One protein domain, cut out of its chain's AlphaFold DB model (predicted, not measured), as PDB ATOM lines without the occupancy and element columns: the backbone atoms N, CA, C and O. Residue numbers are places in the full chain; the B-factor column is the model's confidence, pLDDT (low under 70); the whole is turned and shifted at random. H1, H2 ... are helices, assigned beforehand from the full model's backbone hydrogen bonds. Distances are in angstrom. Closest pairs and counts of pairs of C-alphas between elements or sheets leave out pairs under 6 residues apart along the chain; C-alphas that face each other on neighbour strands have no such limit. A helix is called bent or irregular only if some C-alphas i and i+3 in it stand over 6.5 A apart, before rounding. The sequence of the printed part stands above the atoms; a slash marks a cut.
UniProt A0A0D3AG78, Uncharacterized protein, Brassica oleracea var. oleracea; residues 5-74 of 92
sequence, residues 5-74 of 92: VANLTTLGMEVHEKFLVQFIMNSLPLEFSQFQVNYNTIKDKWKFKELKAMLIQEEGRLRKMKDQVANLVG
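Overview. This is residues 5 to 74 of the 92 residues of an uncharacterized protein of Brassica oleracea var. oleracea (UniProt A0A0D3AG78). One long helix, H4, has two shorter helices, H2 and H3, packed on its first part, residues 48 to 62, while its last part, residues 63 to 74, sticks out as an arm. At the opposite end of the longest axis the small helix H1 is set off from the other helices, and residues 7 to 12 stick out there. The printed part has 70 residues with four named helices, in the order H1, H2, H3, H4, and no named strand, and its class is all helix. The whole is loose, with a radius of gyration of the C-alphas of 15.5 A, and elongated, spanning 53 by 29 by 18 A.

Arrangement. Begin with H4, residues 48 to 74, the longest helix. Look at its residues 55 to 62: with these alone it touches H3, residues 30 to 41, which in turn touches H4 with residues 31 to 35 alone. The closest C-alphas of the two are those of Phe 35 and Glu 58, 7.1 A apart. They run opposite ways at a steep tilt of 42 degrees and form a helical hairpin. H3 is irregular: C-alphas 31 and 34 are 7.7 A apart, and its line is a rough one. Next look at residues 48 to 51 of H4, with which alone it touches H2, residues 17 to 27. The closest C-alphas are those of Val 21 and Phe 48, 6.1 A apart, and the two helices run the same way at a shallow tilt of 18 degrees. H2 and H3 are close but not clearly touching, the closest C-alphas being those of Met 25 and Gln 36, at 6.9 A; they run opposite ways at a steep tilt of 39 degrees. H1, residues 5 to 10, is apart from H2, H3 and H4. In H1, H2 and H4 every O i to N i+4 pair is within hydrogen-bond range; in H3 it is 6 of 8.

Along the chain. Find C-alpha 48 at (44.947, 55.061, 38.921); from there H4 runs 39.3 A to C-alpha 74 at (45.629, 21.716, 18.208). H3, from Leu 30 to Thr 41, is 17.4 A long, and H2, from Glu 17 to Ser 27, is 15.3 A. H1 begins at C-alpha 5, at (38.733, 51.689, 50.347), and ends at Thr 10.

Size, cuts and confidence. The C-alphas of Gly 12 and Gly 74 are the two farthest apart, at 52.6 A. Without the stretches that stand free, the body has 52 residues and spans 33 by 25 by 18 A. The printed part has no cut. The link from H2 to H3 is tight, and those from H1 to H2 and from H3 to H4 are short. The mean pLDDT of the printed part is 87.0; look for values under 70 at residues 5, 12, 73 and 74.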
ATOM      1  N   VAL A   5      38.356  50.361  49.847       67.25
ATOM      2  CA  VAL A   5      38.733  51.689  50.347       67.25
ATOM      3  C   VAL A   5      38.132  51.950  51.725       67.25
ATOM      4  O   VAL A   5      38.846  52.427  52.599       67.25
ATOM      5  N   ALA A   6      36.860  51.592  51.944       75.19
ATOM      6  CA  ALA A   6      36.187  51.748  53.237       75.19
ATOM      7  C   ALA A   6      36.824  50.864  54.322       75.19
ATOM      8  O   ALA A   6      37.038  51.320  55.436       75.19
ATOM      9  N   ASN A   7      37.197  49.628  53.980       78.56
ATOM     10  CA  ASN A   7      37.880  48.723  54.908       78.56
ATOM     11  C   ASN A   7      39.310  49.184  55.246       78.56
ATOM     12  O   ASN A   7      39.787  48.966  56.353       78.56
ATOM     13  N   LEU A   8      40.015  49.806  54.298       76.06
ATOM     14  CA  LEU A   8      41.355  50.352  54.541       76.06
ATOM     15  C   LEU A   8      41.294  51.637  55.378       76.06
ATOM     16  O   LEU A   8      42.115  51.821  56.273       76.06
ATOM     17  N   THR A   9      40.277  52.476  55.166       75.44
ATOM     18  CA  THR A   9      40.063  53.674  55.995       75.44
ATOM     19  C   THR A   9      39.641  53.330  57.419       75.44
ATOM     20  O   THR A   9      40.108  53.984  58.347       75.44
ATOM     21  N   THR A  10      38.838  52.282  57.638       79.44
ATOM     22  CA  THR A  10      38.528  51.816  59.004       79.44
ATOM     23  C   THR A  10      39.746  51.241  59.726       79.44
ATOM     24  O   THR A  10      39.809  51.307  60.949       79.44
ATOM     25  N   LEU A  11      40.740  50.738  58.987       79.81
ATOM     26  CA  LEU A  11      42.049  50.337  59.517       79.81
ATOM     27  C   LEU A  11      43.007  51.529  59.732       79.81
ATOM     28  O   LEU A  11      44.170  51.321  60.069       79.81
ATOM     29  N   GLY A  12      42.545  52.769  59.537       67.69
ATOM     30  CA  GLY A  12      43.358  53.978  59.687       67.69
ATOM     31  C   GLY A  12      44.360  54.200  58.551       67.69
ATOM     32  O   GLY A  12      45.271  55.011  58.689       67.69
ATOM     33  N   MET A  13      44.217  53.488  57.430       71.56
ATOM     34  CA  MET A  13      45.099  53.623  56.275       71.56
ATOM     35  C   MET A  13      44.493  54.599  55.265       71.56
ATOM     36  O   MET A  13      43.489  54.304  54.611       71.56
ATOM     37  N   GLU A  14      45.130  55.756  55.089       71.31
ATOM     38  CA  GLU A  14      44.837  56.638  53.963       71.31
ATOM     39  C   GLU A  14      45.466  56.048  52.691       71.31
ATOM     40  O   GLU A  14      46.687  55.934  52.554       71.31
ATOM     41  N   VAL A  15      44.625  55.606  51.753       72.44
ATOM     42  CA  VAL A  15      45.096  54.971  50.518       72.44
ATOM     43  C   VAL A  15      45.521  56.050  49.533       72.44
ATOM     44  O   VAL A  15      44.740  56.507  48.699       72.44
ATOM     45  N   HIS A  16      46.785  56.454  49.609       84.38
ATOM     46  CA  HIS A  16      47.356  57.340  48.606       84.38
ATOM     47  C   HIS A  16      47.365  56.673  47.227       84.38
ATOM     48  O   HIS A  16      47.787  55.527  47.067       84.38
ATOM     49  N   GLU A  17      46.978  57.428  46.200       85.19
ATOM     50  CA  GLU A  17      46.933  56.946  44.815       85.19
ATOM     51  C   GLU A  17      48.281  56.362  44.359       85.19
ATOM     52  O   GLU A  17      48.320  55.303  43.738       85.19
ATOM     53  N   LYS A  18      49.398  56.993  44.749       86.25
ATOM     54  CA  LYS A  18      50.752  56.486  44.470       86.25
ATOM     55  C   LYS A  18      51.007  55.110  45.090       86.25
ATOM     56  O   LYS A  18      51.600  54.255  44.437       86.25
ATOM     57  N   PHE A  19      50.554  54.895  46.327       86.62
ATOM     58  CA  PHE A  19      50.664  53.595  46.986       86.62
ATOM     59  C   PHE A  19      49.834  52.550  46.244       86.62
ATOM     60  O   PHE A  19      50.338  51.472  45.958       86.62
ATOM     61  N   LEU A  20      48.597  52.885  45.872       87.38
ATOM     62  CA  LEU A  20      47.714  51.967  45.155       87.38
ATOM     63  C   LEU A  20      48.296  51.557  43.797       87.38
ATOM     64  O   LEU A  20      48.294  50.376  43.464       87.38
ATOM     65  N   VAL A  21      48.837  52.516  43.041       90.19
ATOM     66  CA  VAL A  21      49.524  52.245  41.772       90.19
ATOM     67  C   VAL A  21      50.690  51.283  41.998       90.19
ATOM     68  O   VAL A  21      50.759  50.251  41.336       90.19
ATOM     69  N   GLN A  22      51.565  51.560  42.968       90.12
ATOM     70  CA  GLN A  22      52.713  50.696  43.250       90.12
ATOM     71  C   GLN A  22      52.296  49.303  43.744       90.12
ATOM     72  O   GLN A  22      52.868  48.300  43.320       90.12
ATOM     73  N   PHE A  23      51.290  49.230  44.616       89.94
ATOM     74  CA  PHE A  23      50.739  47.984  45.138       89.94
ATOM     75  C   PHE A  23      50.202  47.102  44.010       89.94
ATOM     76  O   PHE A  23      50.523  45.916  43.947       89.94
ATOM     77  N   ILE A  24      49.442  47.688  43.081       91.81
ATOM     78  CA  ILE A  24      48.944  46.979  41.901       91.81
ATOM     79  C   ILE A  24      50.118  46.502  41.046       91.81
ATOM     80  O   ILE A  24      50.201  45.316  40.759       91.81
ATOM     81  N   MET A  25      51.068  47.378  40.704       91.94
ATOM     82  CA  MET A  25      52.226  47.004  39.876       91.94
ATOM     83  C   MET A  25      53.030  45.831  40.459       91.94
ATOM     84  O   MET A  25      53.449  44.948  39.708       91.94
ATOM     85  N   ASN A  26      53.214  45.810  41.782       91.19
ATOM     86  CA  ASN A  26      53.961  44.771  42.494       91.19
ATOM     87  C   ASN A  26      53.185  43.453  42.656       91.19
ATOM     88  O   ASN A  26      53.801  42.417  42.882       91.19
ATOM     89  N   SER A  27      51.852  43.486  42.579       92.75
ATOM     90  CA  SER A  27      50.997  42.297  42.724       92.75
ATOM     91  C   SER A  27      50.683  41.610  41.392       92.75
ATOM     92  O   SER A  27      50.046  40.555  41.386       92.75
ATOM     93  N   LEU A  28      51.132  42.171  40.264       94.69
ATOM     94  CA  LEU A  28      50.898  41.580  38.951       94.69
ATOM     95  C   LEU A  28      51.691  40.274  38.751       94.69
ATOM     96  O   LEU A  28      52.882  40.226  39.066       94.69
ATOM     97  N   PRO A  29      51.060  39.237  38.169       94.38
ATOM     98  CA  PRO A  29      51.736  38.007  37.765       94.38
ATOM     99  C   PRO A  29      52.813  38.212  36.688       94.38
ATOM    100  O   PRO A  29      52.821  39.214  35.968       94.38
ATOM    101  N   LEU A  30      53.687  37.215  36.511       92.62
ATOM    102  CA  LEU A  30      54.799  37.255  35.548       92.62
ATOM    103  C   LEU A  30      54.334  37.404  34.087       92.62
ATOM    104  O   LEU A  30      55.043  37.977  33.257       92.62
ATOM    105  N   GLU A  31      53.129  36.937  33.762       94.19
ATOM    106  CA  GLU A  31      52.515  37.091  32.440       94.19
ATOM    107  C   GLU A  31      52.349  38.566  32.035       94.19
ATOM    108  O   GLU A  31      52.300  38.871  30.846       94.19
ATOM    109  N   PHE A  32      52.329  39.485  33.006       96.19
ATOM    110  CA  PHE A  32      52.282  40.936  32.806       96.19
ATOM    111  C   PHE A  32      53.677  41.585  32.753       96.19
ATOM    112  O   PHE A  32      53.797  42.807  32.813       96.19
ATOM    113  N   SER A  33      54.755  40.813  32.623       93.81
ATOM    114  CA  SER A  33      56.129  41.339  32.531       93.81
ATOM    115  C   SER A  33      56.289  42.448  31.479       93.81
ATOM    116  O   SER A  33      56.902  43.479  31.754       93.81
ATOM    117  N   GLN A  34      55.671  42.303  30.302       93.50
ATOM    118  CA  GLN A  34      55.700  43.330  29.253       93.50
ATOM    119  C   GLN A  34      55.015  44.638  29.689       93.50
ATOM    120  O   GLN A  34      55.508  45.732  29.408       93.50
ATOM    121  N   PHE A  35      53.910  44.534  30.425       94.81
ATOM    122  CA  PHE A  35      53.214  45.676  31.009       94.81
ATOM    123  C   PHE A  35      54.067  46.404  32.052       94.81
ATOM    124  O   PHE A  35      54.133  47.634  32.048       94.81
ATOM    125  N   GLN A  36      54.767  45.656  32.910       93.25
ATOM    126  CA  GLN A  36      55.680  46.223  33.904       93.25
ATOM    127  C   GLN A  36      56.838  46.983  33.248       93.25
ATOM    128  O   GLN A  36      57.151  48.097  33.668       93.25
ATOM    129  N   VAL A  37      57.436  46.431  32.185       93.31
ATOM    130  CA  VAL A  37      58.477  47.124  31.409       93.31
ATOM    131  C   VAL A  37      57.937  48.433  30.834       93.31
ATOM    132  O   VAL A  37      58.560  49.476  31.024       93.31
ATOM    133  N   ASN A  38      56.755  48.406  30.211       92.00
ATOM    134  CA  ASN A  38      56.127  49.603  29.652       92.00
ATOM    135  C   ASN A  38      55.921  50.691  30.725       92.00
ATOM    136  O   ASN A  38      56.380  51.822  30.566       92.00
ATOM    137  N   TYR A  39      55.344  50.337  31.876       91.75
ATOM    138  CA  TYR A  39      55.181  51.269  32.997       91.75
ATOM    139  C   TYR A  39      56.517  51.830  33.517       91.75
ATOM    140  O   TYR A  39      56.617  53.011  33.868       91.75
ATOM    141  N   ASN A  40      57.562  51.001  33.578       90.25
ATOM    142  CA  ASN A  40      58.879  51.417  34.058       90.25
ATOM    143  C   ASN A  40      59.557  52.408  33.104       90.25
ATOM    144  O   ASN A  40      60.229  53.324  33.577       90.25
ATOM    145  N   THR A  41      59.339  52.272  31.792       90.88
ATOM    146  CA  THR A  41      59.906  53.178  30.775       90.88
ATOM    147  C   THR A  41      59.249  54.557  30.720       90.88
ATOM    148  O   THR A  41      59.866  55.514  30.251       90.88
ATOM    149  N   ILE A  42      58.021  54.692  31.226       89.19
ATOM    150  CA  ILE A  42      57.302  55.966  31.235       89.19
ATOM    151  C   ILE A  42      57.772  56.813  32.426       89.19
ATOM    152  O   ILE A  42      57.732  56.379  33.586       89.19
ATOM    153  N   LYS A  43      58.213  58.044  32.125       82.50
ATOM    154  CA  LYS A  43      58.639  59.039  33.124       82.50
ATOM    155  C   LYS A  43      57.446  59.630  33.879       82.50
ATOM    156  O   LYS A  43      57.480  59.701  35.105       82.50
ATOM    157  N   ASP A  44      56.379  59.965  33.157       86.62
ATOM    158  CA  ASP A  44      55.130  60.467  33.733       86.62
ATOM    159  C   ASP A  44      54.259  59.305  34.213       86.62
ATOM    160  O   ASP A  44      53.571  58.643  33.437       86.62
ATOM    161  N   LYS A  45      54.332  59.002  35.513       85.56
ATOM    162  CA  LYS A  45      53.630  57.847  36.080       85.56
ATOM    163  C   LYS A  45      52.117  57.970  35.916       85.56
ATOM    164  O   LYS A  45      51.528  59.001  36.233       85.56
ATOM    165  N   TRP A  46      51.507  56.871  35.473       89.44
ATOM    166  CA  TRP A  46      50.064  56.758  35.315       89.44
ATOM    167  C   TRP A  46      49.327  56.998  36.628       89.44
ATOM    168  O   TRP A  46      49.686  56.453  37.676       89.44
ATOM    169  N   LYS A  47      48.239  57.759  36.538       90.62
ATOM    170  CA  LYS A  47      47.216  57.839  37.580       90.62
ATOM    171  C   LYS A  47      46.422  56.540  37.627       90.62
ATOM    172  O   LYS A  47      46.388  55.775  36.661       90.62
ATOM    173  N   PHE A  48      45.708  56.295  38.720       87.12
ATOM    174  CA  PHE A  48      44.947  55.061  38.921       87.12
ATOM    175  C   PHE A  48      43.961  54.779  37.776       87.12
ATOM    176  O   PHE A  48      43.821  53.637  37.338       87.12
ATOM    177  N   LYS A  49      43.311  55.823  37.246       90.75
ATOM    178  CA  LYS A  49      42.397  55.692  36.098       90.75
ATOM    179  C   LYS A  49      43.109  55.194  34.836       90.75
ATOM    180  O   LYS A  49      42.577  54.326  34.150       90.75
ATOM    181  N   GLU A  50      44.293  55.726  34.550       92.19
ATOM    182  CA  GLU A  50      45.097  55.353  33.380       92.19
ATOM    183  C   GLU A  50      45.663  53.942  33.545       92.19
ATOM    184  O   GLU A  50      45.512  53.112  32.651       92.19
ATOM    185  N   LEU A  51      46.208  53.633  34.727       93.62
ATOM    186  CA  LEU A  51      46.691  52.298  35.074       93.62
ATOM    187  C   LEU A  51      45.594  51.244  34.878       93.62
ATOM    188  O   LEU A  51      45.832  50.207  34.262       93.62
ATOM    189  N   LYS A  52      44.377  51.521  35.366       92.81
ATOM    190  CA  LYS A  52      43.226  50.624  35.212       92.81
ATOM    191  C   LYS A  52      42.892  50.375  33.740       92.81
ATOM    192  O   LYS A  52      42.652  49.231  33.366       92.81
ATOM    193  N   ALA A  53      42.863  51.423  32.915       95.31
ATOM    194  CA  ALA A  53      42.575  51.290  31.488       95.31
ATOM    195  C   ALA A  53      43.633  50.430  30.779       95.31
ATOM    196  O   ALA A  53      43.287  49.505  30.042       95.31
ATOM    197  N   MET A  54      44.911  50.680  31.067       94.94
ATOM    198  CA  MET A  54      46.021  49.924  30.490       94.94
ATOM    199  C   MET A  54      45.999  48.453  30.938       94.94
ATOM    200  O   MET A  54      46.255  47.566  30.127       94.94
ATOM    201  N   LEU A  55      45.646  48.170  32.198       95.69
ATOM    202  CA  LEU A  55      45.511  46.797  32.700       95.69
ATOM    203  C   LEU A  55      44.419  46.009  31.978       95.69
ATOM    204  O   LEU A  55      44.652  44.869  31.584       95.69
ATOM    205  N   ILE A  56      43.247  46.616  31.774       96.38
ATOM    206  CA  ILE A  56      42.134  45.987  31.044       96.38
ATOM    207  C   ILE A  56      42.562  45.653  29.610       96.38
ATOM    208  O   ILE A  56      42.268  44.572  29.095       96.38
ATOM    209  N   GLN A  57      43.281  46.571  28.965       96.12
ATOM    210  CA  GLN A  57      43.804  46.354  27.623       96.12
ATOM    211  C   GLN A  57      44.811  45.193  27.582       96.12
ATOM    212  O   GLN A  57      44.714  44.331  26.703       96.12
ATOM    213  N   GLU A  58      45.751  45.147  28.525       95.50
ATOM    214  CA  GLU A  58      46.760  44.088  28.591       95.50
ATOM    215  C   GLU A  58      46.146  42.717  28.887       95.50
ATOM    216  O   GLU A  58      46.507  41.721  28.259       95.50
ATOM    217  N   GLU A  59      45.152  42.654  29.773       95.00
ATOM    218  CA  GLU A  59      44.399  41.427  30.024       95.00
ATOM    219  C   GLU A  59      43.730  40.915  28.736       95.00
ATOM    220  O   GLU A  59      43.801  39.726  28.413       95.00
ATOM    221  N   GLY A  60      43.135  41.821  27.951       96.19
ATOM    222  CA  GLY A  60      42.571  41.501  26.640       96.19
ATOM    223  C   GLY A  60      43.609  40.948  25.659       96.19
ATOM    224  O   GLY A  60      43.320  39.999  24.924       96.19
ATOM    225  N   ARG A  61      44.832  41.493  25.663       95.94
ATOM    226  CA  ARG A  61      45.953  40.985  24.857       95.94
ATOM    227  C   ARG A  61      46.360  39.574  25.292       95.94
ATOM    228  O   ARG A  61      46.500  38.697  24.440       95.94
ATOM    229  N   LEU A  62      46.503  39.340  26.599       94.88
ATOM    230  CA  LEU A  62      46.886  38.038  27.153       94.88
ATOM    231  C   LEU A  62      45.852  36.948  26.854       94.88
ATOM    232  O   LEU A  62      46.233  35.832  26.506       94.88
ATOM    233  N   ARG A  63      44.553  37.265  26.935       93.69
ATOM    234  CA  ARG A  63      43.470  36.330  26.575       93.69
ATOM    235  C   ARG A  63      43.585  35.878  25.118       93.69
ATOM    236  O   ARG A  63      43.673  34.682  24.863       93.69
ATOM    237  N   LYS A  64      43.726  36.824  24.184       92.75
ATOM    238  CA  LYS A  64      43.899  36.515  22.753       92.75
ATOM    239  C   LYS A  64      45.143  35.668  22.476       92.75
ATOM    240  O   LYS A  64      45.098  34.774  21.637       92.75
ATOM    241  N   MET A  65      46.248  35.932  23.175       89.44
ATOM    242  CA  MET A  65      47.484  35.165  23.011       89.44
ATOM    243  C   MET A  65      47.315  33.709  23.470       89.44
ATOM    244  O   MET A  65      47.793  32.797  22.800       89.44
ATOM    245  N   LYS A  66      46.594  33.476  24.577       87.25
ATOM    246  CA  LYS A  66      46.275  32.121  25.055       87.25
ATOM    247  C   LYS A  66      45.421  31.351  24.044       87.25
ATOM    248  O   LYS A  66      45.741  30.202  23.747       87.25
ATOM    249  N   ASP A  67      44.415  31.999  23.459       84.69
ATOM    250  CA  ASP A  67      43.561  31.384  22.432       84.69
ATOM    251  C   ASP A  67      44.362  31.012  21.170       84.69
ATOM    252  O   ASP A  67      44.199  29.928  20.608       84.69
ATOM    253  N   GLN A  68      45.288  31.878  20.742       84.81
ATOM    254  CA  GLN A  68      46.175  31.601  19.607       84.81
ATOM    255  C   GLN A  68      47.093  30.400  19.862       84.81
ATOM    256  O   GLN A  68      47.233  29.542  18.990       84.81
ATOM    257  N   VAL A  69      47.695  30.313  21.052       81.19
ATOM    258  CA  VAL A  69      48.559  29.183  21.431       81.19
ATOM    259  C   VAL A  69      47.764  27.876  21.481       81.19
ATOM    260  O   VAL A  69      48.239  26.865  20.965       81.19
ATOM    261  N   ALA A  70      46.545  27.885  22.029       75.88
ATOM    262  CA  ALA A  70      45.679  26.705  22.047       75.88
ATOM    263  C   ALA A  70      45.361  26.204  20.625       75.88
ATOM    264  O   ALA A  70      45.471  25.008  20.348       75.88
ATOM    265  N   ASN A  71      45.061  27.121  19.699       74.50
ATOM    266  CA  ASN A  71      44.821  26.786  18.294       74.50
ATOM    267  C   ASN A  71      46.076  26.215  17.606       74.50
ATOM    268  O   ASN A  71      45.977  25.258  16.843       74.50
ATOM    269  N   LEU A  72      47.267  26.750  17.898       72.12
ATOM    270  CA  LEU A  72      48.543  26.240  17.376       72.12
ATOM    271  C   LEU A  72      48.859  24.820  17.871       72.12
ATOM    272  O   LEU A  72      49.261  23.969  17.076       72.12
ATOM    273  N   VAL A  73      48.638  24.537  19.158       69.38
ATOM    274  CA  VAL A  73      48.846  23.197  19.736       69.38
ATOM    275  C   VAL A  73      47.873  22.176  19.134       69.38
ATOM    276  O   VAL A  73      48.276  21.053  18.838       69.38
ATOM    277  N   GLY A  74      46.621  22.570  18.873       58.00
ATOM    278  CA  GLY A  74      45.629  21.716  18.208       58.00
ATOM    279  C   GLY A  74      45.959  21.383  16.747       58.00
ATOM    280  O   GLY A  74      45.574  20.326  16.257       58.00
TER     281      GLY A  74